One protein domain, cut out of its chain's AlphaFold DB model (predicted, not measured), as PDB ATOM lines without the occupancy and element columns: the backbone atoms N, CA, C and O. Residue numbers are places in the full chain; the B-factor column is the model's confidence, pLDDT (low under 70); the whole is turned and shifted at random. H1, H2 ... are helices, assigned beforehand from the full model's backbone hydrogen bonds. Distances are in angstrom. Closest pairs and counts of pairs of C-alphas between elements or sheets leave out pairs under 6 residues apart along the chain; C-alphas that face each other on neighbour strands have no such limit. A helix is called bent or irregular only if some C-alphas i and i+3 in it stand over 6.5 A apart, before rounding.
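This is residues 5 to 51 of the 66 residues of the protein "SAM dependent carboxyl methyltransferase" of Corchorus capsularis (UniProt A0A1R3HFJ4). Reading from residue 5, you meet a long helical hairpin: H1 runs in, kinks near residue 17, and after a tight turn at Gly 24 the chain folds back alongside as H2. Past the end of H2 a short helix, H3, turns off at a corner, and residues 46 to 51, of which residue 46 belongs to H3, stand free at that end and stick out. The printed part has 47 residues with three named helices, in the order H1, H2, H3, and no named strand; the class is all helix. The whole is only just loose, close to compact, with a radius of gyration of the C-alphas of 11.8 A, and its C-alphas span 34 by 16 by 15 A, a rod in outline with H2 along much of its length.

Begin with H1, residues 5 to 23, and look for its kink of 58 degrees near residue 17. H2, residues 25 to 41, touches H1, and the closest C-alphas, those of Ala 8 and Ala 36, are 5.5 A apart. The two run opposite ways at a shallow tilt of 34.8 degrees, only just short of steep, and form a helical hairpin with centres 9.7 A apart. Go on to H3, residues 43 to 46: it only just touches H2, with 3 pairs of C-alphas within 8 A, and only at the corner by their link. H2 touches H3 with residues 39 to 40 alone, and the closest C-alphas of the two are those of Leu 39 and Phe 45, 6.0 A apart. H1 and H3 are apart. In the backbones, 13 of 15 O i to N i+4 pairs are within hydrogen-bond range in H1 and 10 of 13 in H2, while H3 is too short for such a pair and has its one O i to N i+3 pair within range.

Find C-alpha 5 at (147.631, 126.722, 365.160); from there H1 runs 23.4 A to C-alpha 23. It is irregular, with C-alphas 14 and 17 standing 7.6 A apart. Look next for C-alpha 25 at (159.491, 112.591, 355.099), where H2 begins its 25.7 A to C-alpha 41; it too is irregular, with C-alphas 26 and 29 standing 7.5 A apart. H3 begins at Pro 43 and ends at C-alpha 46, at (141.968, 135.905, 359.496).

The two C-alphas farthest apart are those of Gly 24 and Asp 49, at 35.3 A, while those of Lys 5 and Gln 51, the first and last printed, are 14.8 A apart. The printed part has no cut, and the links from H1 to H2 and from H2 to H3 are tight, with 1 residue each. The mean pLDDT of the printed part is 93.4, and no printed residue is under 70; H3 has a mean of 85.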
ATOM      1  N   LYS A   5     146.678 127.769 364.785       87.19
ATOM      2  CA  LYS A   5     147.631 126.722 365.160       87.19
ATOM      3  C   LYS A   5     146.943 125.358 365.153       87.19
ATOM      4  O   LYS A   5     147.473 124.411 364.577       87.19
ATOM      5  N   GLN A   6     145.739 125.264 365.710       89.81
ATOM      6  CA  GLN A   6     144.910 124.061 365.644       89.81
ATOM      7  C   GLN A   6     144.566 123.682 364.199       89.81
ATOM      8  O   GLN A   6     144.582 122.502 363.862       89.81
ATOM      9  N   ARG A   7     144.316 124.657 363.316       89.75
ATOM     10  CA  ARG A   7     144.072 124.403 361.888       89.75
ATOM     11  C   ARG A   7     145.285 123.789 361.191       89.75
ATOM     12  O   ARG A   7     145.120 122.840 360.426       89.75
ATOM     13  N   ALA A   8     146.486 124.307 361.453       93.69
ATOM     14  CA  ALA A   8     147.726 123.743 360.920       93.69
ATOM     15  C   ALA A   8     147.921 122.286 361.363       93.69
ATOM     16  O   ALA A   8     148.184 121.421 360.531       93.69
ATOM     17  N   LEU A   9     147.705 122.012 362.652       95.19
ATOM     18  CA  LEU A   9     147.794 120.664 363.216       95.19
ATOM     19  C   LEU A   9     146.734 119.719 362.639       95.19
ATOM     20  O   LEU A   9     147.054 118.583 362.305       95.19
ATOM     21  N   TYR A  10     145.497 120.188 362.468       93.38
ATOM     22  CA  TYR A  10     144.424 119.400 361.862       93.38
ATOM     23  C   TYR A  10     144.762 118.997 360.423       93.38
ATOM     24  O   TYR A  10     144.638 117.832 360.057       93.38
ATOM     25  N   MET A  11     145.243 119.942 359.609       94.38
ATOM     26  CA  MET A  11     145.646 119.642 358.232       94.38
ATOM     27  C   MET A  11     146.855 118.711 358.175       94.38
ATOM     28  O   MET A  11     146.890 117.835 357.316       94.38
ATOM     29  N   ARG A  12     147.805 118.856 359.109       97.31
ATOM     30  CA  ARG A  12     148.934 117.932 359.257       97.31
ATOM     31  C   ARG A  12     148.461 116.514 359.546       97.31
ATOM     32  O   ARG A  12     148.777 115.613 358.781       97.31
ATOM     33  N   ALA A  13     147.597 116.340 360.542       97.31
ATOM     34  CA  ALA A  13     147.039 115.036 360.888       97.31
ATOM     35  C   ALA A  13     146.300 114.351 359.718       97.31
ATOM     36  O   ALA A  13     146.340 113.129 359.605       97.31
ATOM     37  N   VAL A  14     145.634 115.119 358.847       96.56
ATOM     38  CA  VAL A  14     144.876 114.575 357.703       96.56
ATOM     39  C   VAL A  14     145.762 114.278 356.486       96.56
ATOM     40  O   VAL A  14     145.505 113.307 355.776       96.56
ATOM     41  N   LEU A  15     146.771 115.110 356.204       97.56
ATOM     42  CA  LEU A  15     147.495 115.083 354.924       97.56
ATOM     43  C   LEU A  15     148.930 114.557 355.005       97.56
ATOM     44  O   LEU A  15     149.466 114.181 353.966       97.56
ATOM     45  N   GLU A  16     149.555 114.519 356.184       98.19
ATOM     46  CA  GLU A  16     150.974 114.160 356.339       98.19
ATOM     47  C   GLU A  16     151.310 112.821 355.686       98.19
ATOM     48  O   GLU A  16     152.140 112.794 354.785       98.19
ATOM     49  N   ALA A  17     150.590 111.749 356.029       97.75
ATOM     50  CA  ALA A  17     150.851 110.420 355.475       97.75
ATOM     51  C   ALA A  17     150.744 110.374 353.937       97.75
ATOM     52  O   ALA A  17     151.468 109.631 353.273       97.75
ATOM     53  N   LEU A  18     149.839 111.165 353.348       98.25
ATOM     54  CA  LEU A  18     149.681 111.247 351.895       98.25
ATOM     55  C   LEU A  18     150.852 111.993 351.246       98.25
ATOM     56  O   LEU A  18     151.362 111.562 350.213       98.25
ATOM     57  N   ILE A  19     151.257 113.113 351.843       98.25
ATOM     58  CA  ILE A  19     152.346 113.957 351.351       98.25
ATOM     59  C   ILE A  19     153.681 113.223 351.504       98.25
ATOM     60  O   ILE A  19     154.439 113.161 350.543       98.25
ATOM     61  N   GLU A  20     153.932 112.607 352.656       98.31
ATOM     62  CA  GLU A  20     155.142 111.833 352.947       98.31
ATOM     63  C   GLU A  20     155.314 110.703 351.932       98.31
ATOM     64  O   GLU A  20     156.372 110.563 351.323       98.31
ATOM     65  N   LYS A  21     154.242 109.950 351.665       98.25
ATOM     66  CA  LYS A  21     154.262 108.861 350.683       98.25
ATOM     67  C   LYS A  21     154.660 109.324 349.277       98.25
ATOM     68  O   LYS A  21     155.189 108.523 348.510       98.25
ATOM     69  N   HIS A  22     154.358 110.568 348.907       98.25
ATOM     70  CA  HIS A  22     154.617 111.080 347.562       98.25
ATOM     71  C   HIS A  22     155.935 111.855 347.447       98.25
ATOM     72  O   HIS A  22     156.605 111.760 346.423       98.25
ATOM     73  N   PHE A  23     156.298 112.619 348.474       97.75
ATOM     74  CA  PHE A  23     157.403 113.576 348.427       97.75
ATOM     75  C   PHE A  23     158.565 113.245 349.373       97.75
ATOM     76  O   PHE A  23     159.611 113.877 349.259       97.75
ATOM     77  N   GLY A  24     158.400 112.274 350.274       97.81
ATOM     78  CA  GLY A  24     159.369 111.945 351.319       97.81
ATOM     79  C   GLY A  24     159.082 112.643 352.650       97.81
ATOM     80  O   GLY A  24     158.351 113.635 352.725       97.81
ATOM     81  N   VAL A  25     159.655 112.095 353.721       98.00
ATOM     82  CA  VAL A  25     159.491 112.591 355.099       98.00
ATOM     83  C   VAL A  25     160.280 113.878 355.343       98.00
ATOM     84  O   VAL A  25     159.899 114.707 356.166       98.00
ATOM     85  N   GLU A  26     161.346 114.095 354.575       98.25
ATOM     86  CA  GLU A  26     162.308 115.182 354.744       98.25
ATOM     87  C   GLU A  26     161.671 116.569 354.591       98.25
ATOM     88  O   GLU A  26     162.188 117.548 355.127       98.25
ATOM     89  N   ILE A  27     160.543 116.666 353.878       97.75
ATOM     90  CA  ILE A  27     159.866 117.941 353.620       97.75
ATOM     91  C   ILE A  27     158.755 118.269 354.624       97.75
ATOM     92  O   ILE A  27     158.256 119.394 354.620       97.75
ATOM     93  N   ILE A  28     158.318 117.309 355.444       98.12
ATOM     94  CA  ILE A  28     157.048 117.402 356.178       98.12
ATOM     95  C   ILE A  28     157.054 118.550 357.187       98.12
ATOM     96  O   ILE A  28     156.142 119.380 357.178       98.12
ATOM     97  N   ASP A  29     158.086 118.636 358.024       97.81
ATOM     98  CA  ASP A  29     158.156 119.671 359.057       97.81
ATOM     99  C   ASP A  29     158.207 121.071 358.442       97.81
ATOM    100  O   ASP A  29     157.361 121.917 358.747       97.81
ATOM    101  N   GLN A  30     159.119 121.284 357.488       98.12
ATOM    102  CA  GLN A  30     159.257 122.564 356.794       98.12
ATOM    103  C   GLN A  30     157.962 122.959 356.066       98.12
ATOM    104  O   GLN A  30     157.552 124.124 356.094       98.12
ATOM    105  N   LEU A  31     157.292 122.003 355.421       97.94
ATOM    106  CA  LEU A  31     156.043 122.252 354.711       97.94
ATOM    107  C   LEU A  31     154.958 122.774 355.655       97.94
ATOM    108  O   LEU A  31     154.298 123.771 355.337       97.94
ATOM    109  N   PHE A  32     154.768 122.136 356.810       97.50
ATOM    110  CA  PHE A  32     153.730 122.543 357.754       97.50
ATOM    111  C   PHE A  32     154.078 123.826 358.523       97.50
ATOM    112  O   PHE A  32     153.167 124.592 358.849       97.50
ATOM    113  N   GLU A  33     155.359 124.145 358.721       97.00
ATOM    114  CA  GLU A  33     155.795 125.462 359.217       97.00
ATOM    115  C   GLU A  33     155.474 126.590 358.225       97.00
ATOM    116  O   GLU A  33     154.905 127.630 358.593       97.00
ATOM    117  N   ILE A  34     155.776 126.378 356.940       96.69
ATOM    118  CA  ILE A  34     155.423 127.320 355.869       96.69
ATOM    119  C   ILE A  34     153.902 127.460 355.781       96.69
ATOM    120  O   ILE A  34     153.395 128.577 355.648       96.69
ATOM    121  N   TYR A  35     153.160 126.355 355.881       95.75
ATOM    122  CA  TYR A  35     151.701 126.370 355.887       95.75
ATOM    123  C   TYR A  35     151.148 127.217 357.038       95.75
ATOM    124  O   TYR A  35     150.348 128.118 356.790       95.75
ATOM    125  N   ALA A  36     151.620 127.010 358.271       94.88
ATOM    126  CA  ALA A  36     151.207 127.797 359.433       94.88
ATOM    127  C   ALA A  36     151.516 129.296 359.259       94.88
ATOM    128  O   ALA A  36     150.687 130.153 359.571       94.88
ATOM    129  N   THR A  37     152.674 129.623 358.680       95.19
ATOM    130  CA  THR A  37     153.057 131.009 358.361       95.19
ATOM    131  C   THR A  37     152.152 131.628 357.294       95.19
ATOM    132  O   THR A  37     151.811 132.807 357.364       95.19
ATOM    133  N   LYS A  38     151.748 130.855 356.281       94.38
ATOM    134  CA  LYS A  38     150.808 131.323 355.254       94.38
ATOM    135  C   LYS A  38     149.397 131.489 355.814       94.38
ATOM    136  O   LYS A  38     148.726 132.449 355.447       94.38
ATOM    137  N   LEU A  39     148.968 130.608 356.719       92.44
ATOM    138  CA  LEU A  39     147.689 130.726 357.418       92.44
ATOM    139  C   LEU A  39     147.591 132.049 358.189       92.44
ATOM    140  O   LEU A  39     146.600 132.754 358.039       92.44
ATOM    141  N   SER A  40     148.627 132.424 358.948       91.38
ATOM    142  CA  SER A  40     148.615 133.650 359.765       91.38
ATOM    143  C   SER A  40     148.633 134.954 358.973       91.38
ATOM    144  O   SER A  40     148.271 135.997 359.508       91.38
ATOM    145  N   LYS A  41     149.023 134.903 357.697       93.06
ATOM    146  CA  LYS A  41     149.071 136.067 356.801       93.06
ATOM    147  C   LYS A  41     147.901 136.123 355.822       93.06
ATOM    148  O   LYS A  41     147.774 137.099 355.088       93.06
ATOM    149  N   SER A  42     147.080 135.078 355.754       89.88
ATOM    150  CA  SER A  42     146.012 134.990 354.764       89.88
ATOM    151  C   SER A  42     144.760 135.727 355.244       89.88
ATOM    152  O   SER A  42     144.212 135.350 356.279       89.88
ATOM    153  N   PRO A  43     144.231 136.700 354.481       86.25
ATOM    154  CA  PRO A  43     143.003 137.399 354.859       86.25
ATOM    155  C   PRO A  43     141.804 136.445 355.001       86.25
ATOM    156  O   PRO A  43     140.988 136.626 355.898       86.25
ATOM    157  N   ILE A  44     141.767 135.366 354.209       85.94
ATOM    158  CA  ILE A  44     140.723 134.326 354.255       85.94
ATOM    159  C   ILE A  44     140.701 133.618 355.615       85.94
ATOM    160  O   ILE A  44     139.643 133.288 356.137       85.94
ATOM    161  N   PHE A  45     141.873 133.355 356.199       83.50
ATOM    162  CA  PHE A  45     141.974 132.644 357.476       83.50
ATOM    163  C   PHE A  45     141.979 133.578 358.689       83.50
ATOM    164  O   PHE A  45     141.822 133.116 359.819       83.50
ATOM    165  N   LEU A  46     142.102 134.885 358.463       83.12
ATOM    166  CA  LEU A  46     141.968 135.905 359.496       83.12
ATOM    167  C   LEU A  46     140.510 136.323 359.713       83.12
ATOM    168  O   LEU A  46     140.154 136.695 360.827       83.12
ATOM    169  N   ASN A  47     139.662 136.215 358.688       84.69
ATOM    170  CA  ASN A  47     138.232 136.468 358.804       84.69
ATOM    171  C   ASN A  47     137.454 135.156 359.041       84.69
ATOM    172  O   ASN A  47     137.480 134.266 358.189       84.69
ATOM    173  N   PRO A  48     136.754 134.986 360.176       78.75
ATOM    174  CA  PRO A  48     135.937 133.797 360.425       78.75
ATOM    175  C   PRO A  48     134.796 133.604 359.415       78.75
ATOM    176  O   PRO A  48     134.442 132.460 359.124       78.75
ATOM    177  N   ASP A  49     134.248 134.688 358.858       84.25
ATOM    178  CA  ASP A  49     133.113 134.628 357.924       84.25
ATOM    179  C   ASP A  49     133.489 134.022 356.564       84.25
ATOM    180  O   ASP A  49     132.639 133.435 355.885       84.25
ATOM    181  N   ASP A  50     134.774 134.088 356.213       84.38
ATOM    182  CA  ASP A  50     135.334 133.536 354.976       84.38
ATOM    183  C   ASP A  50     135.705 132.048 355.117       84.38
ATOM    184  O   ASP A  50     136.088 131.383 354.154       84.38
ATOM    185  N   GLN A  51     135.552 131.483 356.317       77.69
ATOM    186  CA  GLN A  51     135.944 130.115 356.655       77.69
ATOM    187  C   GLN A  51     134.745 129.167 356.763       77.69
ATOM    188  O   GLN A  51     134.657 128.341 357.675       77.69
TER     189      GLN A  51